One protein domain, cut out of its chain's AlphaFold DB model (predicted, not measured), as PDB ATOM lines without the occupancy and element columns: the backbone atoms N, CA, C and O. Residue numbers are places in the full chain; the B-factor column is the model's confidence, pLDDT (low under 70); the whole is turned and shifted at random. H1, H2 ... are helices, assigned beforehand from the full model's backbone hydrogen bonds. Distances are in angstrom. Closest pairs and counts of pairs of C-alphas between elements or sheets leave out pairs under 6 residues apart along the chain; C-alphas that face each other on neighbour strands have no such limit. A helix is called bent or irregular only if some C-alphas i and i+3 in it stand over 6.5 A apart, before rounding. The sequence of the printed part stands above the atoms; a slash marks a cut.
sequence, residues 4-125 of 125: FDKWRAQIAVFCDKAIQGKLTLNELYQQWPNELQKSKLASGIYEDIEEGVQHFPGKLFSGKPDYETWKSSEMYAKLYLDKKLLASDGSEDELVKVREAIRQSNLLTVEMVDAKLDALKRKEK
ATOM      1  N   PHE A   4     -63.933  39.223 -60.966       92.19
ATOM      2  CA  PHE A   4     -64.502  40.057 -59.916       92.19
ATOM      3  C   PHE A   4     -65.301  41.245 -60.482       92.19
ATOM      4  O   PHE A   4     -66.469  41.414 -60.135       92.19
ATOM      5  N   ASP A   5     -64.732  42.006 -61.424       91.75
ATOM      6  CA  ASP A   5     -65.394  43.179 -62.016       91.75
ATOM      7  C   ASP A   5     -66.699  42.819 -62.736       91.75
ATOM      8  O   ASP A   5     -67.664  43.580 -62.687       91.75
ATOM      9  N   LYS A   6     -66.764  41.624 -63.344       93.75
ATOM     10  CA  LYS A   6     -67.991  41.087 -63.961       93.75
ATOM     11  C   LYS A   6     -69.153  41.022 -62.966       93.75
ATOM     12  O   LYS A   6     -70.291  41.287 -63.342       93.75
ATOM     13  N   TRP A   7     -68.874  40.630 -61.725       96.12
ATOM     14  CA  TRP A   7     -69.889  40.328 -60.715       96.12
ATOM     15  C   TRP A   7     -70.032  41.411 -59.645       96.12
ATOM     16  O   TRP A   7     -70.995  41.377 -58.881       96.12
ATOM     17  N   ARG A   8     -69.128  42.395 -59.605       95.38
ATOM     18  CA  ARG A   8     -69.088  43.483 -58.616       95.38
ATOM     19  C   ARG A   8     -70.458  44.112 -58.350       95.38
ATOM     20  O   ARG A   8     -70.859  44.241 -57.196       95.38
ATOM     21  N   ALA A   9     -71.194  44.459 -59.407       95.44
ATOM     22  CA  ALA A   9     -72.520  45.066 -59.281       95.44
ATOM     23  C   ALA A   9     -73.536  44.134 -58.595       95.44
ATOM     24  O   ALA A   9     -74.325  44.582 -57.767       95.44
ATOM     25  N   GLN A  10     -73.499  42.834 -58.891       96.44
ATOM     26  CA  GLN A  10     -74.380  41.856 -58.254       96.44
ATOM     27  C   GLN A  10     -74.013  41.627 -56.786       96.44
ATOM     28  O   GLN A  10     -74.908  41.561 -55.945       96.44
ATOM     29  N   ILE A  11     -72.720  41.568 -56.457       97.25
ATOM     30  CA  ILE A  11     -72.264  41.482 -55.063       97.25
ATOM     31  C   ILE A  11     -72.801  42.687 -54.272       97.25
ATOM     32  O   ILE A  11     -73.345  42.518 -53.183       97.25
ATOM     33  N   ALA A  12     -72.754  43.892 -54.853       97.12
ATOM     34  CA  ALA A  12     -73.281  45.097 -54.209       97.12
ATOM     35  C   ALA A  12     -74.795  45.013 -53.946       97.12
ATOM     36  O   ALA A  12     -75.269  45.486 -52.910       97.12
ATOM     37  N   VAL A  13     -75.553  44.378 -54.848       97.44
ATOM     38  CA  VAL A  13     -76.986  44.102 -54.652       97.44
ATOM     39  C   VAL A  13     -77.211  43.133 -53.489       97.44
ATOM     40  O   VAL A  13     -78.136  43.348 -52.706       97.44
ATOM     41  N   PHE A  14     -76.380  42.099 -53.327       97.94
ATOM     42  CA  PHE A  14     -76.488  41.204 -52.172       97.94
ATOM     43  C   PHE A  14     -76.196  41.927 -50.855       97.94
ATOM     44  O   PHE A  14     -76.997  41.797 -49.929       97.94
ATOM     45  N   CYS A  15     -75.150  42.763 -50.792       97.62
ATOM     46  CA  CYS A  15     -74.889  43.600 -49.616       97.62
ATOM     47  C   CYS A  15     -76.101  44.481 -49.278       97.62
ATOM     48  O   CYS A  15     -76.525  44.547 -48.128       97.62
ATOM     49  N   ASP A  16     -76.694  45.138 -50.279       97.19
ATOM     50  CA  ASP A  16     -77.856  46.008 -50.078       97.19
ATOM     51  C   ASP A  16     -79.084  45.243 -49.566       97.19
ATOM     52  O   ASP A  16     -79.739  45.678 -48.615       97.19
ATOM     53  N   LYS A  17     -79.376  44.068 -50.139       97.00
ATOM     54  CA  LYS A  17     -80.471  43.213 -49.665       97.00
ATOM     55  C   LYS A  17     -80.229  42.710 -48.241       97.00
ATOM     56  O   LYS A  17     -81.173  42.711 -47.452       97.00
ATOM     57  N   ALA A  18     -79.002  42.314 -47.901       96.69
ATOM     58  CA  ALA A  18     -78.638  41.871 -46.555       96.69
ATOM     59  C   ALA A  18     -78.793  43.004 -45.531       96.69
ATOM     60  O   ALA A  18     -79.472  42.838 -44.522       96.69
ATOM     61  N   ILE A  19     -78.293  44.204 -45.850       96.12
ATOM     62  CA  ILE A  19     -78.477  45.415 -45.035       96.12
ATOM     63  C   ILE A  19     -79.965  45.707 -44.790       96.12
ATOM     64  O   ILE A  19     -80.346  46.114 -43.694       96.12
ATOM     65  N   GLN A  20     -80.824  45.493 -45.786       94.88
ATOM     66  CA  GLN A  20     -82.267  45.722 -45.671       94.88
ATOM     67  C   GLN A  20     -83.029  44.570 -44.988       94.88
ATOM     68  O   GLN A  20     -84.243  44.686 -44.799       94.88
ATOM     69  N   GLY A  21     -82.358  43.469 -44.635       93.06
ATOM     70  CA  GLY A  21     -82.999  42.262 -44.103       93.06
ATOM     71  C   GLY A  21     -83.922  41.578 -45.119       93.06
ATOM     72  O   GLY A  21     -84.928  40.986 -44.741       93.06
ATOM     73  N   LYS A  22     -83.633  41.731 -46.418       95.12
ATOM     74  CA  LYS A  22     -84.424  41.192 -47.539       95.12
ATOM     75  C   LYS A  22     -83.757  40.013 -48.244       95.12
ATOM     76  O   LYS A  22     -84.362  39.457 -49.152       95.12
ATOM     77  N   LEU A  23     -82.514  39.694 -47.894       95.88
ATOM     78  CA  LEU A  23     -81.802  38.542 -48.434       95.88
ATOM     79  C   LEU A  23     -81.998  37.345 -47.510       95.88
ATOM     80  O   LEU A  23     -81.808  37.470 -46.304       95.88
ATOM     81  N   THR A  24     -82.335  36.192 -48.073       95.88
ATOM     82  CA  THR A  24     -82.347  34.916 -47.344       95.88
ATOM     83  C   THR A  24     -81.079  34.104 -47.625       95.88
ATOM     84  O   THR A  24     -80.470  34.249 -48.685       95.88
ATOM     85  N   LEU A  25     -80.699  33.199 -46.710       96.19
ATOM     86  CA  LEU A  25     -79.544  32.307 -46.918       96.19
ATOM     87  C   LEU A  25     -79.718  31.428 -48.161       96.19
ATOM     88  O   LEU A  25     -78.788  31.267 -48.942       96.19
ATOM     89  N   ASN A  26     -80.926  30.910 -48.399       96.69
ATOM     90  CA  ASN A  26     -81.188  30.092 -49.580       96.69
ATOM     91  C   ASN A  26     -81.013  30.889 -50.885       96.69
ATOM     92  O   ASN A  26     -80.423  30.383 -51.836       96.69
ATOM     93  N   GLU A  27     -81.492  32.137 -50.939       96.69
ATOM     94  CA  GLU A  27     -81.243  33.004 -52.098       96.69
ATOM     95  C   GLU A  27     -79.753  33.286 -52.285       96.69
ATOM     96  O   GLU A  27     -79.279  33.238 -53.419       96.69
ATOM     97  N   LEU A  28     -79.017  33.549 -51.199       97.06
ATOM     98  CA  LEU A  28     -77.573  33.754 -51.250       97.06
ATOM     99  C   LEU A  28     -76.874  32.525 -51.845       97.06
ATOM    100  O   LEU A  28     -76.172  32.655 -52.842       97.06
ATOM    101  N   TYR A  29     -77.119  31.331 -51.306       96.12
ATOM    102  CA  TYR A  29     -76.459  30.097 -51.749       96.12
ATOM    103  C   TYR A  29     -76.775  29.727 -53.198       96.12
ATOM    104  O   TYR A  29     -75.914  29.220 -53.909       96.12
ATOM    105  N   GLN A  30     -78.005  29.975 -53.651       96.81
ATOM    106  CA  GLN A  30     -78.416  29.647 -55.017       96.81
ATOM    107  C   GLN A  30     -77.916  30.654 -56.053       96.81
ATOM    108  O   GLN A  30     -77.696  30.285 -57.205       96.81
ATOM    109  N   GLN A  31     -77.795  31.928 -55.675       96.75
ATOM    110  CA  GLN A  31     -77.511  33.011 -56.618       96.75
ATOM    111  C   GLN A  31     -76.066  33.515 -56.543       96.75
ATOM    112  O   GLN A  31     -75.679  34.334 -57.382       96.75
ATOM    113  N   TRP A  32     -75.268  33.062 -55.570       96.62
ATOM    114  CA  TRP A  32     -73.861  33.434 -55.485       96.62
ATOM    115  C   TRP A  32     -73.045  32.795 -56.624       96.62
ATOM    116  O   TRP A  32     -73.071  31.575 -56.791       96.62
ATOM    117  N   PRO A  33     -72.303  33.583 -57.424       94.69
ATOM    118  CA  PRO A  33     -71.538  33.046 -58.546       94.69
ATOM    119  C   PRO A  33     -70.390  32.121 -58.119       94.69
ATOM    120  O   PRO A  33     -69.494  32.518 -57.371       94.69
ATOM    121  N   ASN A  34     -70.348  30.911 -58.681       92.81
ATOM    122  CA  ASN A  34     -69.277  29.940 -58.423       92.81
ATOM    123  C   ASN A  34     -67.900  30.434 -58.899       92.81
ATOM    124  O   ASN A  34     -66.875  30.060 -58.332       92.81
ATOM    125  N   GLU A  35     -67.843  31.298 -59.917       93.88
ATOM    126  CA  GLU A  35     -66.579  31.852 -60.417       93.88
ATOM    127  C   GLU A  35     -65.874  32.760 -59.395       93.88
ATOM    128  O   GLU A  35     -64.676  33.012 -59.529       93.88
ATOM    129  N   LEU A  36     -66.586  33.224 -58.361       93.12
ATOM    130  CA  LEU A  36     -66.033  34.061 -57.296       93.12
ATOM    131  C   LEU A  36     -65.266  33.279 -56.225       93.12
ATOM    132  O   LEU A  36     -64.617  33.907 -55.400       93.12
ATOM    133  N   GLN A  37     -65.252  31.942 -56.258       85.44
ATOM    134  CA  GLN A  37     -64.561  31.116 -55.251       85.44
ATOM    135  C   GLN A  37     -63.068  31.449 -55.074       85.44
ATOM    136  O   GLN A  37     -62.493  31.183 -54.023       85.44
ATOM    137  N   LYS A  38     -62.422  32.011 -56.105       87.94
ATOM    138  CA  LYS A  38     -61.001  32.403 -56.071       87.94
ATOM    139  C   LYS A  38     -60.776  33.877 -55.722       87.94
ATOM    140  O   LYS A  38     -59.628  34.277 -55.554       87.94
ATOM    141  N   SER A  39     -61.837  34.679 -55.660       94.44
ATOM    142  CA  SER A  39     -61.753  36.106 -55.356       94.44
ATOM    143  C   SER A  39     -61.631  36.286 -53.847       94.44
ATOM    144  O   SER A  39     -62.564  35.997 -53.100       94.44
ATOM    145  N   LYS A  40     -60.473  36.773 -53.386       93.44
ATOM    146  CA  LYS A  40     -60.217  36.991 -51.954       93.44
ATOM    147  C   LYS A  40     -61.214  37.998 -51.381       93.44
ATOM    148  O   LYS A  40     -61.697  37.818 -50.265       93.44
ATOM    149  N   LEU A  41     -61.531  39.045 -52.147       95.88
ATOM    150  CA  LEU A  41     -62.495  40.047 -51.712       95.88
ATOM    151  C   LEU A  41     -63.910  39.473 -51.661       95.88
ATOM    152  O   LEU A  41     -64.589  39.640 -50.652       95.88
ATOM    153  N   ALA A  42     -64.348  38.792 -52.722       96.69
ATOM    154  CA  ALA A  42     -65.703  38.262 -52.788       96.69
ATOM    155  C   ALA A  42     -65.952  37.188 -51.727       96.69
ATOM    156  O   ALA A  42     -67.014  37.216 -51.117       96.69
ATOM    157  N   SER A  43     -64.991  36.301 -51.452       95.69
ATOM    158  CA  SER A  43     -65.128  35.305 -50.381       95.69
ATOM    159  C   SER A  43     -65.305  35.962 -49.012       95.69
ATOM    160  O   SER A  43     -66.215  35.601 -48.277       95.69
ATOM    161  N   GLY A  44     -64.514  36.996 -48.700       96.12
ATOM    162  CA  GLY A  44     -64.689  37.732 -47.447       96.12
ATOM    163  C   GLY A  44     -66.046  38.439 -47.355       96.12
ATOM    164  O   GLY A  44     -66.653  38.450 -46.293       96.12
ATOM    165  N   ILE A  45     -66.527  39.019 -48.459       97.62
ATOM    166  CA  ILE A  45     -67.847  39.667 -48.507       97.62
ATOM    167  C   ILE A  45     -68.973  38.635 -48.367       97.62
ATOM    168  O   ILE A  45     -69.971  38.909 -47.711       97.62
ATOM    169  N   TYR A  46     -68.827  37.455 -48.971       97.88
ATOM    170  CA  TYR A  46     -69.787  36.363 -48.836       97.88
ATOM    171  C   TYR A  46     -69.976  35.972 -47.369       97.88
ATOM    172  O   TYR A  46     -71.112  35.910 -46.912       97.88
ATOM    173  N   GLU A  47     -68.874  35.767 -46.641       97.06
ATOM    174  CA  GLU A  47     -68.895  35.411 -45.218       97.06
ATOM    175  C   GLU A  47     -69.614  36.484 -44.385       97.06
ATOM    176  O   GLU A  47     -70.492  36.156 -43.589       97.06
ATOM    177  N   ASP A  48     -69.332  37.772 -44.621       97.00
ATOM    178  CA  ASP A  48     -70.025  38.858 -43.912       97.00
ATOM    179  C   ASP A  48     -71.528  38.909 -44.249       97.00
ATOM    180  O   ASP A  48     -72.360  39.189 -43.383       97.00
ATOM    181  N   ILE A  49     -71.904  38.661 -45.511       97.88
ATOM    182  CA  ILE A  49     -73.313  38.619 -45.928       97.88
ATOM    183  C   ILE A  49     -74.020  37.439 -45.264       97.88
ATOM    184  O   ILE A  49     -75.124  37.611 -44.748       97.88
ATOM    185  N   GLU A  50     -73.410  36.258 -45.281       97.62
ATOM    186  CA  GLU A  50     -73.940  35.052 -44.652       97.62
ATOM    187  C   GLU A  50     -74.160  35.273 -43.151       97.62
ATOM    188  O   GLU A  50     -75.279  35.080 -42.665       97.62
ATOM    189  N   GLU A  51     -73.146  35.778 -42.443       96.19
ATOM    190  CA  GLU A  51     -73.227  36.090 -41.016       96.19
ATOM    191  C   GLU A  51     -74.311  37.148 -40.742       96.19
ATOM    192  O   GLU A  51     -75.151  36.974 -39.857       96.19
ATOM    193  N   GLY A  52     -74.363  38.216 -41.543       95.50
ATOM    194  CA  GLY A  52     -75.366  39.273 -41.412       95.50
ATOM    195  C   GLY A  52     -76.800  38.803 -41.650       95.50
ATOM    196  O   GLY A  52     -77.712  39.255 -40.958       95.50
ATOM    197  N   VAL A  53     -77.019  37.879 -42.587       95.44
ATOM    198  CA  VAL A  53     -78.340  37.282 -42.830       95.44
ATOM    199  C   VAL A  53     -78.716  36.314 -41.704       95.44
ATOM    200  O   VAL A  53     -79.857  36.337 -41.242       95.44
ATOM    201  N   GLN A  54     -77.781  35.484 -41.236       94.31
ATOM    202  CA  GLN A  54     -78.027  34.502 -40.177       94.31
ATOM    203  C   GLN A  54     -78.305  35.158 -38.817       94.31
ATOM    204  O   GLN A  54     -79.136  34.667 -38.050       94.31
ATOM    205  N   HIS A  55     -77.626  36.266 -38.527       91.75
ATOM    206  CA  HIS A  55     -77.688  36.962 -37.244       91.75
ATOM    207  C   HIS A  55     -78.471  38.278 -37.303       91.75
ATOM    208  O   HIS A  55     -78.345  39.111 -36.401       91.75
ATOM    209  N   PHE A  56     -79.306  38.472 -38.331       90.38
ATOM    210  CA  PHE A  56     -80.147  39.659 -38.429       90.38
ATOM    211  C   PHE A  56     -81.061  39.766 -37.189       90.38
ATOM    212  O   PHE A  56     -81.828  38.839 -36.907       90.38
ATOM    213  N   PRO A  57     -81.025  40.877 -36.430       83.31
ATOM    214  CA  PRO A  57     -81.733  40.960 -35.161       83.31
ATOM    215  C   PRO A  57     -83.251  41.033 -35.360       83.31
ATOM    216  O   PRO A  57     -83.771  41.792 -36.183       83.31
ATOM    217  N   GLY A  58     -83.976  40.260 -34.553       82.06
ATOM    218  CA  GLY A  58     -85.430  40.310 -34.442       82.06
ATOM    219  C   GLY A  58     -85.876  40.956 -33.130       82.06
ATOM    220  O   GLY A  58     -85.236  40.804 -32.092       82.06
ATOM    221  N   LYS A  59     -87.020  41.642 -33.142       78.50
ATOM    222  CA  LYS A  59     -87.678  42.150 -31.933       78.50
ATOM    223  C   LYS A  59     -88.190  40.979 -31.094       78.50
ATOM    224  O   LYS A  59     -89.025  40.208 -31.575       78.50
ATOM    225  N   LEU A  60     -87.767  40.930 -29.828       67.38
ATOM    226  CA  LEU A  60     -87.994  39.841 -28.860       67.38
ATOM    227  C   LEU A  60     -89.454  39.366 -28.716       67.38
ATOM    228  O   LEU A  60     -89.679  38.223 -28.339       67.38
ATOM    229  N   PHE A  61     -90.442  40.208 -29.040       69.94
ATOM    230  CA  PHE A  61     -91.866  39.893 -28.846       69.94
ATOM    231  C   PHE A  61     -92.691  39.787 -30.129       69.94
ATOM    232  O   PHE A  61     -93.786  39.234 -30.102       69.94
ATOM    233  N   SER A  62     -92.211  40.329 -31.249       79.00
ATOM    234  CA  SER A  62     -92.987  40.348 -32.495       79.00
ATOM    235  C   SER A  62     -92.362  39.527 -33.616       79.00
ATOM    236  O   SER A  62     -92.973  39.433 -34.677       79.00
ATOM    237  N   GLY A  63     -91.130  39.025 -33.439       74.69
ATOM    238  CA  GLY A  63     -90.370  38.341 -34.495       74.69
ATOM    239  C   GLY A  63     -90.110  39.217 -35.727       74.69
ATOM    240  O   GLY A  63     -89.736  38.717 -36.780       74.69
ATOM    241  N   LYS A  64     -90.345  40.531 -35.614       84.44
ATOM    242  CA  LYS A  64     -90.148  41.490 -36.708       84.44
ATOM    243  C   LYS A  64     -88.690  41.941 -36.712       84.44
ATOM    244  O   LYS A  64     -88.129  42.043 -35.626       84.44
ATOM    245  N   PRO A  65     -88.114  42.296 -37.868       85.12
ATOM    246  CA  PRO A  65     -86.776  42.876 -37.940       85.12
ATOM    247  C   PRO A  65     -86.591  44.060 -36.972       85.12
ATOM    248  O   PRO A  65     -87.438  44.961 -36.908       85.12
ATOM    249  N   ASP A  66     -85.492  44.062 -36.216       91.44
ATOM    250  CA  ASP A  66     -85.081  45.173 -35.356       91.44
ATOM    251  C   ASP A  66     -84.005  46.027 -36.037       91.44
ATOM    252  O   ASP A  66     -82.805  45.896 -35.801       91.44
ATOM    253  N   TYR A  67     -84.462  46.912 -36.922       91.44
ATOM    254  CA  TYR A  67     -83.582  47.743 -37.742       91.44
ATOM    255  C   TYR A  67     -82.725  48.737 -36.951       91.44
ATOM    256  O   TYR A  67     -81.671  49.127 -37.445       91.44
ATOM    257  N   GLU A  68     -83.153  49.167 -35.764       91.62
ATOM    258  CA  GLU A  68     -82.386  50.131 -34.967       91.62
ATOM    259  C   GLU A  68     -81.160  49.451 -34.355       91.62
ATOM    260  O   GLU A  68     -80.031  49.892 -34.579       91.62
ATOM    261  N   THR A  69     -81.365  48.301 -33.705       92.06
ATOM    262  CA  THR A  69     -80.268  47.451 -33.225       92.06
ATOM    263  C   THR A  69     -79.352  47.049 -34.379       92.06
ATOM    264  O   THR A  69     -78.132  47.169 -34.269       92.06
ATOM    265  N   TRP A  70     -79.928  46.660 -35.523       94.44
ATOM    266  CA  TRP A  70     -79.166  46.295 -36.715       94.44
ATOM    267  C   TRP A  70     -78.234  47.414 -37.189       94.44
ATOM    268  O   TRP A  70     -77.038  47.178 -37.319       94.44
ATOM    269  N   LYS A  71     -78.740  48.638 -37.383       94.25
ATOM    270  CA  LYS A  71     -77.940  49.784 -37.860       94.25
ATOM    271  C   LYS A  71     -76.778  50.147 -36.937       94.25
ATOM    272  O   LYS A  71     -75.776  50.665 -37.416       94.25
ATOM    273  N   SER A  72     -76.914  49.886 -35.638       92.12
ATOM    274  CA  SER A  72     -75.852  50.127 -34.652       92.12
ATOM    275  C   SER A  72     -74.815  49.001 -34.555       92.12
ATOM    276  O   SER A  72     -73.817  49.146 -33.853       92.12
ATOM    277  N   SER A  73     -75.041  47.876 -35.237       93.81
ATOM    278  CA  SER A  73     -74.166  46.707 -35.161       93.81
ATOM    279  C   SER A  73     -72.900  46.858 -36.009       93.81
ATOM    280  O   SER A  73     -72.895  47.480 -37.074       93.81
ATOM    281  N   GLU A  74     -71.827  46.196 -35.574       94.31
ATOM    282  CA  GLU A  74     -70.583  46.095 -36.344       94.31
ATOM    283  C   GLU A  74     -70.814  45.425 -37.708       94.31
ATOM    284  O   GLU A  74     -70.215  45.815 -38.709       94.31
ATOM    285  N   MET A  75     -71.718  44.443 -37.772       95.44
ATOM    286  CA  MET A  75     -72.018  43.725 -39.008       95.44
ATOM    287  C   MET A  75     -72.677  44.627 -40.058       95.44
ATOM    288  O   MET A  75     -72.301  44.595 -41.230       95.44
ATOM    289  N   TYR A  76     -73.588  45.509 -39.640       96.25
ATOM    290  CA  TYR A  76     -74.114  46.544 -40.528       96.25
ATOM    291  C   TYR A  76     -72.989  47.426 -41.077       96.25
ATOM    292  O   TYR A  76     -72.952  47.701 -42.277       96.25
ATOM    293  N   ALA A  77     -72.042  47.838 -40.227       96.31
ATOM    294  CA  ALA A  77     -70.907  48.652 -40.652       96.31
ATOM    295  C   ALA A  77     -69.980  47.910 -41.637       96.31
ATOM    296  O   ALA A  77     -69.522  48.521 -42.605       96.31
ATOM    297  N   LYS A  78     -69.749  46.601 -41.450       96.19
ATOM    298  CA  LYS A  78     -68.995  45.744 -42.389       96.19
ATOM    299  C   LYS A  78     -69.660  45.695 -43.763       96.19
ATOM    300  O   LYS A  78     -69.024  46.043 -44.757       96.19
ATOM    301  N   LEU A  79     -70.951  45.368 -43.816       97.12
ATOM    302  CA  LEU A  79     -71.697  45.300 -45.077       97.12
ATOM    303  C   LEU A  79     -71.810  46.667 -45.757       97.12
ATOM    304  O   LEU A  79     -71.757  46.767 -46.987       97.12
ATOM    305  N   TYR A  80     -71.942  47.737 -44.970       97.12
ATOM    306  CA  TYR A  80     -71.938  49.104 -45.478       97.12
ATOM    307  C   TYR A  80     -70.588  49.473 -46.104       97.12
ATOM    308  O   TYR A  80     -70.565  50.015 -47.212       97.12
ATOM    309  N   LEU A  81     -69.473  49.136 -45.446       96.88
ATOM    310  CA  LEU A  81     -68.130  49.284 -46.009       96.88
ATOM    311  C   LEU A  81     -68.007  48.529 -47.331       96.88
ATOM    312  O   LEU A  81     -67.627  49.129 -48.335       96.88
ATOM    313  N   ASP A  82     -68.361  47.247 -47.359       97.62
ATOM    314  CA  ASP A  82     -68.214  46.427 -48.562       97.62
ATOM    315  C   ASP A  82     -69.054  46.989 -49.716       97.62
ATOM    316  O   ASP A  82     -68.555  47.132 -50.832       97.62
ATOM    317  N   LYS A  83     -70.285  47.443 -49.446       96.69
ATOM    318  CA  LYS A  83     -71.117  48.150 -50.433       96.69
ATOM    319  C   LYS A  83     -70.425  49.402 -50.992       96.69
ATOM    320  O   LYS A  83     -70.494  49.645 -52.196       96.69
ATOM    321  N   LYS A  84     -69.758  50.204 -50.153       96.00
ATOM    322  CA  LYS A  84     -69.012  51.404 -50.590       96.00
ATOM    323  C   LYS A  84     -67.774  51.052 -51.412       96.00
ATOM    324  O   LYS A  84     -67.494  51.736 -52.396       96.00
ATOM    325  N   LEU A  85     -67.059  49.994 -51.038       96.00
ATOM    326  CA  LEU A  85     -65.896  49.512 -51.785       96.00
ATOM    327  C   LEU A  85     -66.306  49.001 -53.165       96.00
ATOM    328  O   LEU A  85     -65.676  49.349 -54.155       96.00
ATOM    329  N   LEU A  86     -67.405  48.249 -53.252       95.75
ATOM    330  CA  LEU A  86     -67.933  47.730 -54.518       95.75
ATOM    331  C   LEU A  86     -68.438  48.833 -55.460       95.75
ATOM    332  O   LEU A  86     -68.494  48.613 -56.666       95.75
ATOM    333  N   ALA A  87     -68.803  50.000 -54.927       94.25
ATOM    334  CA  ALA A  87     -69.179  51.178 -55.708       94.25
ATOM    335  C   ALA A  87     -67.980  52.063 -56.101       94.25
ATOM    336  O   ALA A  87     -68.168  53.056 -56.799       94.25
ATOM    337  N   SER A  88     -66.775  51.747 -55.620       91.75
ATOM    338  CA  SER A  88     -65.559  52.504 -55.916       91.75
ATOM    339  C   SER A  88     -64.836  51.933 -57.134       91.75
ATOM    340  O   SER A  88     -64.815  50.720 -57.355       91.75
ATOM    341  N   ASP A  89     -64.194  52.816 -57.893       86.69
ATOM    342  CA  ASP A  89     -63.258  52.425 -58.940       86.69
ATOM    343  C   ASP A  89     -61.941  51.980 -58.290       86.69
ATOM    344  O   ASP A  89     -61.401  52.659 -57.420       86.69
ATOM    345  N   GLY A  90     -61.453  50.801 -58.661       90.62
ATOM    346  CA  GLY A  90     -60.265  50.183 -58.074       90.62
ATOM    347  C   GLY A  90     -60.183  48.714 -58.461       90.62
ATOM    348  O   GLY A  90     -61.206  48.093 -58.755       90.62
ATOM    349  N   SER A  91     -58.986  48.150 -58.491       93.88
ATOM    350  CA  SER A  91     -58.789  46.711 -58.671       93.88
ATOM    351  C   SER A  91     -59.194  45.932 -57.414       93.88
ATOM    352  O   SER A  91     -59.287  46.486 -56.317       93.88
ATOM    353  N   GLU A  92     -59.424  44.625 -57.555       94.19
ATOM    354  CA  GLU A  92     -59.740  43.759 -56.412       94.19
ATOM    355  C   GLU A  92     -58.674  43.855 -55.307       94.19
ATOM    356  O   GLU A  92     -59.015  44.053 -54.143       94.19
ATOM    357  N   ASP A  93     -57.389  43.793 -55.667       94.88
ATOM    358  CA  ASP A  93     -56.277  43.831 -54.710       94.88
ATOM    359  C   ASP A  93     -56.199  45.154 -53.935       94.88
ATOM    360  O   ASP A  93     -55.895  45.164 -52.738       94.88
ATOM    361  N   GLU A  94     -56.473  46.281 -54.594       94.69
ATOM    362  CA  GLU A  94     -56.543  47.592 -53.938       94.69
ATOM    363  C   GLU A  94     -57.698  47.633 -52.940       94.69
ATOM    364  O   GLU A  94     -57.510  48.017 -51.783       94.69
ATOM    365  N   LEU A  95     -58.876  47.156 -53.348       95.62
ATOM    366  CA  LEU A  95     -60.039  47.104 -52.473       95.62
ATOM    367  C   LEU A  95     -59.837  46.174 -51.271       95.62
ATOM    368  O   LEU A  95     -60.270  46.518 -50.171       95.62
ATOM    369  N   VAL A  96     -59.159  45.034 -51.438       96.12
ATOM    370  CA  VAL A  96     -58.789  44.144 -50.323       96.12
ATOM    371  C   VAL A  96     -57.951  44.900 -49.296       96.12
ATOM    372  O   VAL A  96     -58.265  44.862 -48.107       96.12
ATOM    373  N   LYS A  97     -56.920  45.628 -49.742       94.38
ATOM    374  CA  LYS A  97     -56.049  46.405 -48.846       94.38
ATOM    375  C   LYS A  97     -56.830  47.483 -48.101       94.38
ATOM    376  O   LYS A  97     -56.655  47.640 -46.894       94.38
ATOM    377  N   VAL A  98     -57.710  48.204 -48.798       93.88
ATOM    378  CA  VAL A  98     -58.563  49.227 -48.177       93.88
ATOM    379  C   VAL A  98     -59.498  48.599 -47.143       93.88
ATOM    380  O   VAL A  98     -59.591  49.099 -46.020       93.88
ATOM    381  N   ARG A  99     -60.152  47.481 -47.484       94.81
ATOM    382  CA  ARG A  99     -61.039  46.737 -46.579       94.81
ATOM    383  C   ARG A  99     -60.311  46.338 -45.299       94.81
ATOM    384  O   ARG A  99     -60.800  46.622 -44.209       94.81
ATOM    385  N   GLU A 100     -59.138  45.722 -45.424       94.06
ATOM    386  CA  GLU A 100     -58.322  45.288 -44.287       94.06
ATOM    387  C   GLU A 100     -57.870  46.480 -43.425       94.06
ATOM    388  O   GLU A 100     -58.043  46.455 -42.206       94.06
ATOM    389  N   ALA A 101     -57.384  47.566 -44.036       91.81
ATOM    390  CA  ALA A 101     -56.950  48.766 -43.315       91.81
ATOM    391  C   ALA A 101     -58.090  49.440 -42.526       91.81
ATOM    392  O   ALA A 101     -57.889  49.971 -41.427       91.81
ATOM    393  N   ILE A 102     -59.312  49.425 -43.064       90.62
ATOM    394  CA  ILE A 102     -60.479  49.975 -42.369       90.62
ATOM    395  C   ILE A 102     -60.900  49.063 -41.210       90.62
ATOM    396  O   ILE A 102     -61.179  49.581 -40.125       90.62
ATOM    397  N   ARG A 103     -60.872  47.740 -41.406       90.19
ATOM    398  CA  ARG A 103     -61.306  46.734 -40.421       90.19
ATOM    399  C   ARG A 103     -60.356  46.520 -39.240       90.19
ATOM    400  O   ARG A 103     -60.793  45.991 -38.232       90.19
ATOM    401  N   GLN A 104     -59.104  46.975 -39.297       84.56
ATOM    402  CA  GLN A 104     -58.153  46.882 -38.171       84.56
ATOM    403  C   GLN A 104     -58.525  47.716 -36.921       84.56
ATOM    404  O   GLN A 104     -57.749  47.785 -35.971       84.56
ATOM    405  N   SER A 105     -59.682  48.381 -36.894       76.31
ATOM    406  CA  SER A 105     -60.145  49.125 -35.718       76.31
ATOM    407  C   SER A 105     -60.911  48.231 -34.743       76.31
ATOM    408  O   SER A 105     -61.761  47.459 -35.162       76.31
ATOM    409  N   ASN A 106     -60.665  48.404 -33.436       70.44
ATOM    410  CA  ASN A 106     -61.305  47.626 -32.358       70.44
ATOM    411  C   ASN A 106     -62.844  47.722 -32.321       70.44
ATOM    412  O   ASN A 106     -63.485  46.876 -31.711       70.44
ATOM    413  N   LEU A 107     -63.421  48.760 -32.928       80.25
ATOM    414  CA  LEU A 107     -64.854  48.948 -33.137       80.25
ATOM    415  C   LEU A 107     -65.030  49.519 -34.546       80.25
ATOM    416  O   LEU A 107     -64.308  50.449 -34.920       80.25
ATOM    417  N   LEU A 108     -65.964  48.970 -35.323       89.44
ATOM    418  CA  LEU A 108     -66.296  49.464 -36.658       89.44
ATOM    419  C   LEU A 108     -67.721  50.023 -36.657       89.44
ATOM    420  O   LEU A 108     -68.676  49.291 -36.412       89.44
ATOM    421  N   THR A 109     -67.855  51.316 -36.957       92.38
ATOM    422  CA  THR A 109     -69.148  51.995 -37.141       92.38
ATOM    423  C   THR A 109     -69.242  52.613 -38.535       92.38
ATOM    424  O   THR A 109     -68.234  52.769 -39.230       92.38
ATOM    425  N   VAL A 110     -70.453  52.992 -38.948       92.12
ATOM    426  CA  VAL A 110     -70.708  53.655 -40.237       92.12
ATOM    427  C   VAL A 110     -69.938  54.974 -40.350       92.12
ATOM    428  O   VAL A 110     -69.302  55.232 -41.370       92.12
ATOM    429  N   GLU A 111     -69.916  55.776 -39.287       92.06
ATOM    430  CA  GLU A 111     -69.212  57.061 -39.244       92.06
ATOM    431  C   GLU A 111     -67.704  56.871 -39.422       92.06
ATOM    432  O   GLU A 111     -67.053  57.637 -40.132       92.06
ATOM    433  N   MET A 112     -67.142  55.822 -38.812       89.81
ATOM    434  CA  MET A 112     -65.730  55.483 -38.976       89.81
ATOM    435  C   MET A 112     -65.416  55.020 -40.396       89.81
ATOM    436  O   MET A 112     -64.357  55.366 -40.923       89.81
ATOM    437  N   VAL A 113     -66.314  54.250 -41.017       91.50
ATOM    438  CA  VAL A 113     -66.180  53.828 -42.417       91.50
ATOM    439  C   VAL A 113     -66.133  55.048 -43.332       91.50
ATOM    440  O   VAL A 113     -65.172  55.191 -44.088       91.50
ATOM    441  N   ASP A 114     -67.115  55.948 -43.232       92.25
ATOM    442  CA  ASP A 114     -67.172  57.145 -44.075       92.25
ATOM    443  C   ASP A 114     -65.946  58.052 -43.834       92.25
ATOM    444  O   ASP A 114     -65.269  58.437 -44.789       92.25
ATOM    445  N   ALA A 115     -65.559  58.291 -42.573       91.00
ATOM    446  CA  ALA A 115     -64.387  59.104 -42.240       91.00
ATOM    447  C   ALA A 115     -63.071  58.523 -42.790       91.00
ATOM    448  O   ALA A 115     -62.217  59.264 -43.289       91.00
ATOM    449  N   LYS A 116     -62.884  57.199 -42.711       90.56
ATOM    450  CA  LYS A 116     -61.677  56.540 -43.227       90.56
ATOM    451  C   LYS A 116     -61.638  56.523 -44.752       90.56
ATOM    452  O   LYS A 116     -60.576  56.778 -45.317       90.56
ATOM    453  N   LEU A 117     -62.763  56.257 -45.418       89.56
ATOM    454  CA  LEU A 117     -62.847  56.316 -46.879       89.56
ATOM    455  C   LEU A 117     -62.548  57.729 -47.394       89.56
ATOM    456  O   LEU A 117     -61.779  57.889 -48.342       89.56
ATOM    457  N   ASP A 118     -63.078  58.759 -46.735       90.00
ATOM    458  CA  ASP A 118     -62.789  60.153 -47.078       90.00
ATOM    459  C   ASP A 118     -61.317  60.515 -46.860       90.00
ATOM    460  O   ASP A 118     -60.718  61.212 -47.683       90.00
ATOM    461  N   ALA A 119     -60.704  60.029 -45.777       87.38
ATOM    462  CA  ALA A 119     -59.284  60.239 -45.515       87.38
ATOM    463  C   ALA A 119     -58.390  59.588 -46.585       87.38
ATOM    464  O   ALA A 119     -57.372  60.172 -46.955       87.38
ATOM    465  N   LEU A 120     -58.765  58.413 -47.099       84.50
ATOM    466  CA  LEU A 120     -58.037  57.736 -48.177       84.50
ATOM    467  C   LEU A 120     -58.134  58.513 -49.494       84.50
ATOM    468  O   LEU A 120     -57.102  58.830 -50.078       84.50
ATOM    469  N   LYS A 121     -59.337  58.952 -49.882       83.25
ATOM    470  CA  LYS A 121     -59.550  59.765 -51.097       83.25
ATOM    471  C   LYS A 121     -58.767  61.079 -51.107       83.25
ATOM    472  O   LYS A 121     -58.466  61.611 -52.171       83.25
ATOM    473  N   ARG A 122     -58.467  61.650 -49.934       83.00
ATOM    474  CA  ARG A 122     -57.645  62.869 -49.813       83.00
ATOM    475  C   ARG A 122     -56.151  62.610 -49.991       83.00
ATOM    476  O   ARG A 122     -55.449  63.545 -50.340       83.00
ATOM    477  N   LYS A 123     -55.667  61.394 -49.725       75.06
ATOM    478  CA  LYS A 123     -54.247  61.030 -49.882       75.06
ATOM    479  C   LYS A 123     -53.862  60.724 -51.329       75.06
ATOM    480  O   LYS A 123     -52.680  60.716 -51.641       75.06
ATOM    481  N   GLU A 124     -54.846  60.452 -52.178       65.25
ATOM    482  CA  GLU A 124     -54.661  60.141 -53.601       65.25
ATOM    483  C   GLU A 124     -54.711  61.387 -54.508       65.25
ATOM    484  O   GLU A 124     -54.534  61.265 -55.718       65.25
ATOM    485  N   LYS A 125     -54.953  62.577 -53.937       55.44
ATOM    486  CA  LYS A 125     -54.917  63.880 -54.626       55.44
ATOM    487  C   LYS A 125     -53.623  64.621 -54.328       55.44
ATOM    488  O   LYS A 125     -53.139  65.301 -55.256       55.44
TER     489      LYS A 125
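What this domain is: This is residues 4 to 125 of the 125 residues of an uncharacterized protein of Nitrospirae bacterium (UniProt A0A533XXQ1). Three long helices, H1, H4 and H6, form a bundle with their centres in a triangle, and this is the core; H7 packs on H4 and H6, H8 packs on H6, and the short H2 packs on H4. The loop of residues 55 to 66 reaches far from the core, to 28 A from the mean of the C-alphas. The printed part has 122 residues with eight named helices, H1 to H8 in chain order, and no named strand: all helix. It is compact, with a radius of gyration of the C-alphas of 14.7 A, and elongated, spanning 51 by 33 by 20 A.

How they stand to each other: H1, residues 4 to 19, touches the hub H4, residues 40 to 54, the same way at a shallow tilt of 19 degrees; the closest C-alphas, Ala 18 and Val 53, are 5.9 A apart. H2, residues 25 to 31, touches H4 at residues 50 to 54 alone, closest at C-alphas 25 and 53, 6.6 A. H3, residues 34 to 38, and H4 only just touch, only at the corner, with 3 pairs of C-alphas within 8 A, closest Leu 36 and Ala 42, 6.2 A. H5, residues 67 to 71, is close to but not clearly touching H6, residues 74 to 86. H6 touches H1, opposite ways at a shallow tilt of 31 degrees, closest at C-alphas 12 and 83, 5.3 A. H6 and H7, residues 92 to 103, form a hairpin, closest at C-alphas 85 and 95, 6.4 A. H8, residues 110 to 123, touches H6 with residues 110 to 113 alone, closest at C-alphas 77 and 110, 5.0 A. Every O i to N i+4 pair is within hydrogen-bond range in H2, H4, H5, H6, H7 and H8; H1 has 10 of 12, and H3 has 0 of 1, with 1 of 2 O i to N i+3 pairs.

Where its parts are: H1 begins at C-alpha 4, (-64.502, 40.057, -59.916), has a kink of 29 degrees near residue 11 and measures 21.1 A. H1 and H3 are irregular: C-alphas 6 and 9 are 7.6 A apart, and C-alphas 35 and 38 are 7.1 A apart. H4 measures 21.5 A, H6 18.4 A, H7 16.3 A and H8 20.5 A, ending at C-alpha 123, (-54.247, 61.030, -49.882).

The domain as a whole: The two farthest C-alphas, Phe 61 and Lys 125, are 51.0 A apart. The printed part has no cut, and the link from H4 to H5 is long. Mean pLDDT of the printed part is 91.6; residues 60 to 61 and 124 to 125 are under 70.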